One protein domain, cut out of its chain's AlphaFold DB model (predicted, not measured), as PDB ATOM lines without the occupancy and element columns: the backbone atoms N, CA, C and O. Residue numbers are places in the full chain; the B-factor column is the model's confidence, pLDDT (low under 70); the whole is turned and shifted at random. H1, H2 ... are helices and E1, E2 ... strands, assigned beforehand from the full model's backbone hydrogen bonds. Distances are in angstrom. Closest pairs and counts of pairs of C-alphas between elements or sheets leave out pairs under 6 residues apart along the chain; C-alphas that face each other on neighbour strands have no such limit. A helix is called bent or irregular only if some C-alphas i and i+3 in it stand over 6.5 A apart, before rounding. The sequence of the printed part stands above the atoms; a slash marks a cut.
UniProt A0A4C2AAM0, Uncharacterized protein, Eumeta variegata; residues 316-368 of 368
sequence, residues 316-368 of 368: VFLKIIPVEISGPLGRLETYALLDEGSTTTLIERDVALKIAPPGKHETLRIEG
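Overview. This is residues 316 to 368 of the 368 residues of an uncharacterized protein of Eumeta variegata (UniProt A0A4C2AAM0). What is the main picture? A long antiparallel hairpin of two bent strands, E1 and E2, has the short helix H1 packed by the end where the strands turn, and a tail, residues 359 to 368, stands free. What is the make-up? The printed part has 53 residues, with E1, E2 and H1 in that order along the chain; the class is mixed, helices and strands, with under half of the residues in named elements. How compact is it? It is loose, with a radius of gyration of the C-alphas of 13.1 A, and flat, spanning 35 by 28 by 14 A.

Along the chain. Where are the strands? E1, residues 319 to 327, is 24.0 A long and begins with C-alpha 319 at (135.065, 128.404, 99.494). E2, residues 330 to 338, is 23.2 A long. Where is the helix? H1, residues 349 to 355, ends with C-alpha 355 at (142.418, 112.581, 83.624).

Arrangement. How do the strands pair? E1 and E2 are a hairpin with a tight link, their directions at 154 degrees; N 323 and O 334 are within hydrogen-bond range at 2.8 A. E1 bends by 57 degrees at residue 322 and E2 by 60 degrees at residue 333. Where does H1 come closest? The closest C-alphas of E2 and H1 are those of Gly 330 and Ile 355, 5.1 A apart; those of E1 and H1 are Gly 327 and Ile 355, at 4.7 A. What of its backbone? In H1, 2 of 3 O i to N i+4 pairs are within hydrogen-bond range.

Size, cuts and confidence. How far does it reach? The C-alphas of Val 316 and Pro 328, the two farthest apart, are 36.5 A apart. Is it whole? The printed part has no cut, and the link from E2 to H1 is short. Where is confidence low? Residue 316 and residues 367 to 368 are under 70 in pLDDT.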
ATOM      1  N   VAL A 316     126.071 130.007 105.869       69.88
ATOM      2  CA  VAL A 316     127.452 129.536 105.787       69.88
ATOM      3  C   VAL A 316     127.812 129.419 104.309       69.88
ATOM      4  O   VAL A 316     127.084 128.791 103.541       69.88
ATOM      5  N   PHE A 317     128.920 130.038 103.908       79.31
ATOM      6  CA  PHE A 317     129.452 129.937 102.551       79.31
ATOM      7  C   PHE A 317     130.664 129.008 102.543       79.31
ATOM      8  O   PHE A 317     131.537 129.110 103.404       79.31
ATOM      9  N   LEU A 318     130.721 128.118 101.553       86.00
ATOM     10  CA  LEU A 318     131.877 127.263 101.294       86.00
ATOM     11  C   LEU A 318     132.768 127.941 100.253       86.00
ATOM     12  O   LEU A 318     132.274 128.537  99.294       86.00
ATOM     13  N   LYS A 319     134.087 127.866 100.445       90.69
ATOM     14  CA  LYS A 319     135.065 128.404  99.494       90.69
ATOM     15  C   LYS A 319     135.158 127.441  98.312       90.69
ATOM     16  O   LYS A 319     135.626 126.320  98.483       90.69
ATOM     17  N   ILE A 320     134.709 127.867  97.135       93.81
ATOM     18  CA  ILE A 320     134.782 127.087  95.895       93.81
ATOM     19  C   ILE A 320     135.591 127.889  94.879       93.81
ATOM     20  O   ILE A 320     135.311 129.069  94.673       93.81
ATOM     21  N   ILE A 321     136.590 127.261  94.262       94.12
ATOM     22  CA  ILE A 321     137.445 127.885  93.246       94.12
ATOM     23  C   ILE A 321     137.446 127.060  91.952       94.12
ATOM     24  O   ILE A 321     137.405 125.831  92.029       94.12
ATOM     25  N   PRO A 322     137.488 127.689  90.766       95.38
ATOM     26  CA  PRO A 322     137.763 126.973  89.526       95.38
ATOM     27  C   PRO A 322     139.216 126.476  89.521       95.38
ATOM     28  O   PRO A 322     140.121 127.177  89.979       95.38
ATOM     29  N   VAL A 323     139.438 125.267  89.015       93.44
ATOM     30  CA  VAL A 323     140.748 124.613  88.926       93.44
ATOM     31  C   VAL A 323     140.889 123.866  87.601       93.44
ATOM     32  O   VAL A 323     139.928 123.284  87.108       93.44
ATOM     33  N   GLU A 324     142.102 123.827  87.054       96.00
ATOM     34  CA  GLU A 324     142.479 122.891  85.989       96.00
ATOM     35  C   GLU A 324     143.233 121.716  86.623       96.00
ATOM     36  O   GLU A 324     144.277 121.900  87.253       96.00
ATOM     37  N   ILE A 325     142.719 120.498  86.461       93.31
ATOM     38  CA  ILE A 325     143.365 119.275  86.938       93.31
ATOM     39  C   ILE A 325     144.019 118.575  85.749       93.31
ATOM     40  O   ILE A 325     143.374 118.325  84.735       93.31
ATOM     41  N   SER A 326     145.304 118.242  85.877       90.50
ATOM     42  CA  SER A 326     146.085 117.560  84.840       90.50
ATOM     43  C   SER A 326     146.479 116.152  85.282       90.50
ATOM     44  O   SER A 326     146.927 115.956  86.410       90.50
ATOM     45  N   GLY A 327     146.369 115.180  84.379       90.06
ATOM     46  CA  GLY A 327     146.823 113.808  84.580       90.06
ATOM     47  C   GLY A 327     147.337 113.163  83.285       90.06
ATOM     48  O   GLY A 327     147.383 113.816  82.241       90.06
ATOM     49  N   PRO A 328     147.753 111.883  83.328       88.12
ATOM     50  CA  PRO A 328     148.350 111.194  82.181       88.12
ATOM     51  C   PRO A 328     147.458 111.112  80.935       88.12
ATOM     52  O   PRO A 328     147.982 110.966  79.835       88.12
ATOM     53  N   LEU A 329     146.131 111.170  81.100       88.31
ATOM     54  CA  LEU A 329     145.171 111.087  79.994       88.31
ATOM     55  C   LEU A 329     144.743 112.458  79.458       88.31
ATOM     56  O   LEU A 329     144.113 112.521  78.407       88.31
ATOM     57  N   GLY A 330     145.081 113.551  80.146       85.81
ATOM     58  CA  GLY A 330     144.718 114.893  79.707       85.81
ATOM     59  C   GLY A 330     144.482 115.869  80.851       85.81
ATOM     60  O   GLY A 330     144.944 115.673  81.975       85.81
ATOM     61  N   ARG A 331     143.764 116.949  80.535       92.69
ATOM     62  CA  ARG A 331     143.433 118.034  81.462       92.69
ATOM     63  C   ARG A 331     141.927 118.247  81.516       92.69
ATOM     64  O   ARG A 331     141.241 118.011  80.524       92.69
ATOM     65  N   LEU A 332     141.430 118.682  82.666       92.06
ATOM     66  CA  LEU A 332     140.017 118.952  82.897       92.06
ATOM     67  C   LEU A 332     139.853 120.171  83.805       92.06
ATOM     68  O   LEU A 332     140.382 120.194  84.914       92.06
ATOM     69  N   GLU A 333     139.069 121.144  83.356       95.38
ATOM     70  CA  GLU A 333     138.612 122.248  84.195       95.38
ATOM     71  C   GLU A 333     137.400 121.813  85.031       95.38
ATOM     72  O   GLU A 333     136.454 121.209  84.523       95.38
ATOM     73  N   THR A 334     137.437 122.090  86.331       94.12
ATOM     74  CA  THR A 334     136.352 121.796  87.276       94.12
ATOM     75  C   THR A 334     136.410 122.757  88.466       94.12
ATOM     76  O   THR A 334     137.195 123.701  88.477       94.12
ATOM     77  N   TYR A 335     135.581 122.540  89.482       95.06
ATOM     78  CA  TYR A 335     135.591 123.305  90.723       95.06
ATOM     79  C   TYR A 335     136.181 122.487  91.872       95.06
ATOM     80  O   TYR A 335     135.898 121.300  92.014       95.06
ATOM     81  N   ALA A 336     136.967 123.141  92.722       94.75
ATOM     82  CA  ALA A 336     137.469 122.585  93.971       94.75
ATOM     83  C   ALA A 336     136.840 123.306  95.162       94.75
ATOM     84  O   ALA A 336     136.792 124.537  95.206       94.75
ATOM     85  N   LEU A 337     136.396 122.533  96.149       94.81
ATOM     86  CA  LEU A 337     135.982 123.040  97.451       94.81
ATOM     87  C   LEU A 337     137.194 123.078  98.389       94.81
ATOM     88  O   LEU A 337     137.885 122.076  98.560       94.81
ATOM     89  N   LEU A 338     137.450 124.235  98.997       91.88
ATOM     90  CA  LEU A 338     138.544 124.441  99.943       91.88
ATOM     91  C   LEU A 338     138.015 124.322 101.373       91.88
ATOM     92  O   LEU A 338     137.362 125.237 101.878       91.88
ATOM     93  N   ASP A 339     138.320 123.197 102.015       88.75
ATOM     94  CA  ASP A 339     137.962 122.931 103.407       88.75
ATOM     95  C   ASP A 339     139.197 123.003 104.315       88.75
ATOM     96  O   ASP A 339     140.099 122.168 104.237       88.75
ATOM     97  N   GLU A 340     139.227 124.003 105.200       83.69
ATOM     98  CA  GLU A 340     140.289 124.191 106.201       83.69
ATOM     99  C   GLU A 340     140.287 123.094 107.280       83.69
ATOM    100  O   GLU A 340     141.283 122.920 107.983       83.69
ATOM    101  N   GLY A 341     139.182 122.355 107.416       83.75
ATOM    102  CA  GLY A 341     139.052 121.217 108.319       83.75
ATOM    103  C   GLY A 341     139.498 119.884 107.721       83.75
ATOM    104  O   GLY A 341     139.569 118.899 108.459       83.75
ATOM    105  N   SER A 342     139.805 119.819 106.420       83.38
ATOM    106  CA  SER A 342     140.129 118.545 105.782       83.38
ATOM    107  C   SER A 342     141.571 118.106 106.049       83.38
ATOM    108  O   SER A 342     142.524 118.861 105.866       83.38
ATOM    109  N   THR A 343     141.750 116.842 106.437       82.50
ATOM    110  CA  THR A 343     143.070 116.203 106.581       82.50
ATOM    111  C   THR A 343     143.539 115.503 105.305       82.50
ATOM    112  O   THR A 343     144.664 115.008 105.263       82.50
ATOM    113  N   THR A 344     142.682 115.409 104.284       81.62
ATOM    114  CA  THR A 344     142.968 114.704 103.029       81.62
ATOM    115  C   THR A 344     142.322 115.406 101.833       81.62
ATOM    116  O   THR A 344     141.244 115.989 101.946       81.62
ATOM    117  N   THR A 345     142.966 115.345 100.671       88.00
ATOM    118  CA  THR A 345     142.397 115.854  99.417       88.00
ATOM    119  C   THR A 345     141.713 114.709  98.690       88.00
ATOM    120  O   THR A 345     142.329 113.674  98.440       88.00
ATOM    121  N   LEU A 346     140.446 114.902  98.339       87.62
ATOM    122  CA  LEU A 346     139.642 113.914  97.631       87.62
ATOM    123  C   LEU A 346     139.200 114.476  96.283       87.62
ATOM    124  O   LEU A 346     138.950 115.672  96.149       87.62
ATOM    125  N   ILE A 347     139.100 113.591  95.300       89.69
ATOM    126  CA  ILE A 347     138.611 113.888  93.956       89.69
ATOM    127  C   ILE A 347     137.479 112.917  93.625       89.69
ATOM    128  O   ILE A 347     137.524 111.746  94.015       89.69
ATOM    129  N   GLU A 348     136.454 113.396  92.926       88.44
ATOM    130  CA  GLU A 348     135.368 112.534  92.468       88.44
ATOM    131  C   GLU A 348     135.886 111.507  91.454       88.44
ATOM    132  O   GLU A 348     136.780 111.776  90.645       88.44
ATOM    133  N   ARG A 349     135.345 110.287  91.520       85.62
ATOM    134  CA  ARG A 349     135.828 109.152  90.723       85.62
ATOM    135  C   ARG A 349     135.735 109.427  89.227       85.62
ATOM    136  O   ARG A 349     136.657 109.111  88.488       85.62
ATOM    137  N   ASP A 350     134.618 109.971  88.778       88.31
ATOM    138  CA  ASP A 350     134.367 110.306  87.380       88.31
ATOM    139  C   ASP A 350     135.295 111.423  86.876       88.31
ATOM    140  O   ASP A 350     135.773 111.347  85.746       88.31
ATOM    141  N   VAL A 351     135.618 112.412  87.718       90.12
ATOM    142  CA  VAL A 351     136.631 113.439  87.433       90.12
ATOM    143  C   VAL A 351     138.013 112.795  87.301       90.12
ATOM    144  O   VAL A 351     138.710 113.041  86.319       90.12
ATOM    145  N   ALA A 352     138.394 111.917  88.234       90.19
ATOM    146  CA  ALA A 352     139.679 111.223  88.198       90.19
ATOM    147  C   ALA A 352     139.836 110.332  86.955       90.19
ATOM    148  O   ALA A 352     140.877 110.373  86.303       90.19
ATOM    149  N   LEU A 353     138.792 109.581  86.583       89.00
ATOM    150  CA  LEU A 353     138.799 108.689  85.416       89.00
ATOM    151  C   LEU A 353     138.937 109.428  84.077       89.00
ATOM    152  O   LEU A 353     139.364 108.824  83.096       89.00
ATOM    153  N   LYS A 354     138.600 110.724  84.019       89.19
ATOM    154  CA  LYS A 354     138.796 111.555  82.818       89.19
ATOM    155  C   LYS A 354     140.255 111.955  82.603       89.19
ATOM    156  O   LYS A 354     140.659 112.172  81.467       89.19
ATOM    157  N   ILE A 355     141.039 112.066  83.676       91.44
ATOM    158  CA  ILE A 355     142.418 112.581  83.624       91.44
ATOM    159  C   ILE A 355     143.476 111.510  83.905       91.44
ATOM    160  O   ILE A 355     144.646 111.708  83.576       91.44
ATOM    161  N   ALA A 356     143.102 110.369  84.487       86.25
ATOM    162  CA  ALA A 356     144.024 109.302  84.853       86.25
ATOM    163  C   ALA A 356     143.383 107.902  84.753       86.25
ATOM    164  O   ALA A 356     142.174 107.756  84.947       86.25
ATOM    165  N   PRO A 357     144.181 106.846  84.503       83.25
ATOM    166  CA  PRO A 357     143.709 105.467  84.602       83.25
ATOM    167  C   PRO A 357     143.297 105.118  86.045       83.25
ATOM    168  O   PRO A 357     143.853 105.693  86.987       83.25
ATOM    169  N   PRO A 358     142.390 104.142  86.249       84.88
ATOM    170  CA  PRO A 358     142.041 103.658  87.582       84.88
ATOM    171  C   PRO A 358     143.278 103.259  88.402       84.88
ATOM    172  O   PRO A 358     144.117 102.479  87.947       84.88
ATOM    173  N   GLY A 359     143.382 103.803  89.615       79.00
ATOM    174  CA  GLY A 359     144.436 103.478  90.574       79.00
ATOM    175  C   GLY A 359     144.109 102.261  91.443       79.00
ATOM    176  O   GLY A 359     143.081 101.605  91.284       79.00
ATOM    177  N   LYS A 360     144.989 101.969  92.407       79.88
ATOM    178  CA  LYS A 360     144.720 100.951  93.431       79.88
ATOM    179  C   LYS A 360     143.594 101.421  94.353       79.88
ATOM    180  O   LYS A 360     143.561 102.581  94.749       79.88
ATOM    181  N   HIS A 361     142.711 100.501  94.723       80.50
ATOM    182  CA  HIS A 361     141.679 100.761  95.717       80.50
ATOM    183  C   HIS A 361     142.294 100.729  97.121       80.50
ATOM    184  O   HIS A 361     142.853  99.713  97.532       80.50
ATOM    185  N   GLU A 362     142.165 101.830  97.857       74.69
ATOM    186  CA  GLU A 362     142.482 101.910  99.283       74.69
ATOM    187  C   GLU A 362     141.203 102.161 100.085       74.69
ATOM    188  O   GLU A 362     140.366 102.978  99.701       74.69
ATOM    189  N   THR A 363     141.039 101.454 101.204       80.31
ATOM    190  CA  THR A 363     139.910 101.661 102.117       80.31
ATOM    191  C   THR A 363     140.228 102.800 103.078       80.31
ATOM    192  O   THR A 363     141.089 102.661 103.947       80.31
ATOM    193  N   LEU A 364     139.500 103.910 102.963       73.06
ATOM    194  CA  LEU A 364     139.592 105.013 103.914       73.06
ATOM    195  C   LEU A 364     138.713 104.721 105.145       73.06
ATOM    196  O   LEU A 364     137.509 104.492 105.014       73.06
ATOM    197  N   ARG A 365     139.294 104.735 106.350       74.62
ATOM    198  CA  ARG A 365     138.526 104.738 107.607       74.62
ATOM    199  C   ARG A 365     138.305 106.181 108.041       74.62
ATOM    200  O   ARG A 365     139.269 106.894 108.295       74.62
ATOM    201  N   ILE A 366     137.043 106.588 108.121       72.31
ATOM    202  CA  ILE A 366     136.651 107.913 108.597       72.31
ATOM    203  C   ILE A 366     136.270 107.767 110.072       72.31
ATOM    204  O   ILE A 366     135.280 107.109 110.389       72.31
ATOM    205  N   GLU A 367     137.079 108.329 110.968       55.16
ATOM    206  CA  GLU A 367     136.734 108.452 112.389       55.16
ATOM    207  C   GLU A 367     135.928 109.744 112.579       55.16
ATOM    208  O   GLU A 367     136.412 110.828 112.247       55.16
ATOM    209  N   GLY A 368     134.681 109.610 113.038       42.59
ATOM    210  CA  GLY A 368     133.738 110.712 113.265       42.59
ATOM    211  C   GLY A 368     133.591 111.098 114.728       42.59
ATOM    212  O   GLY A 368     133.746 110.205 115.594       42.59
TER     213      GLY A 368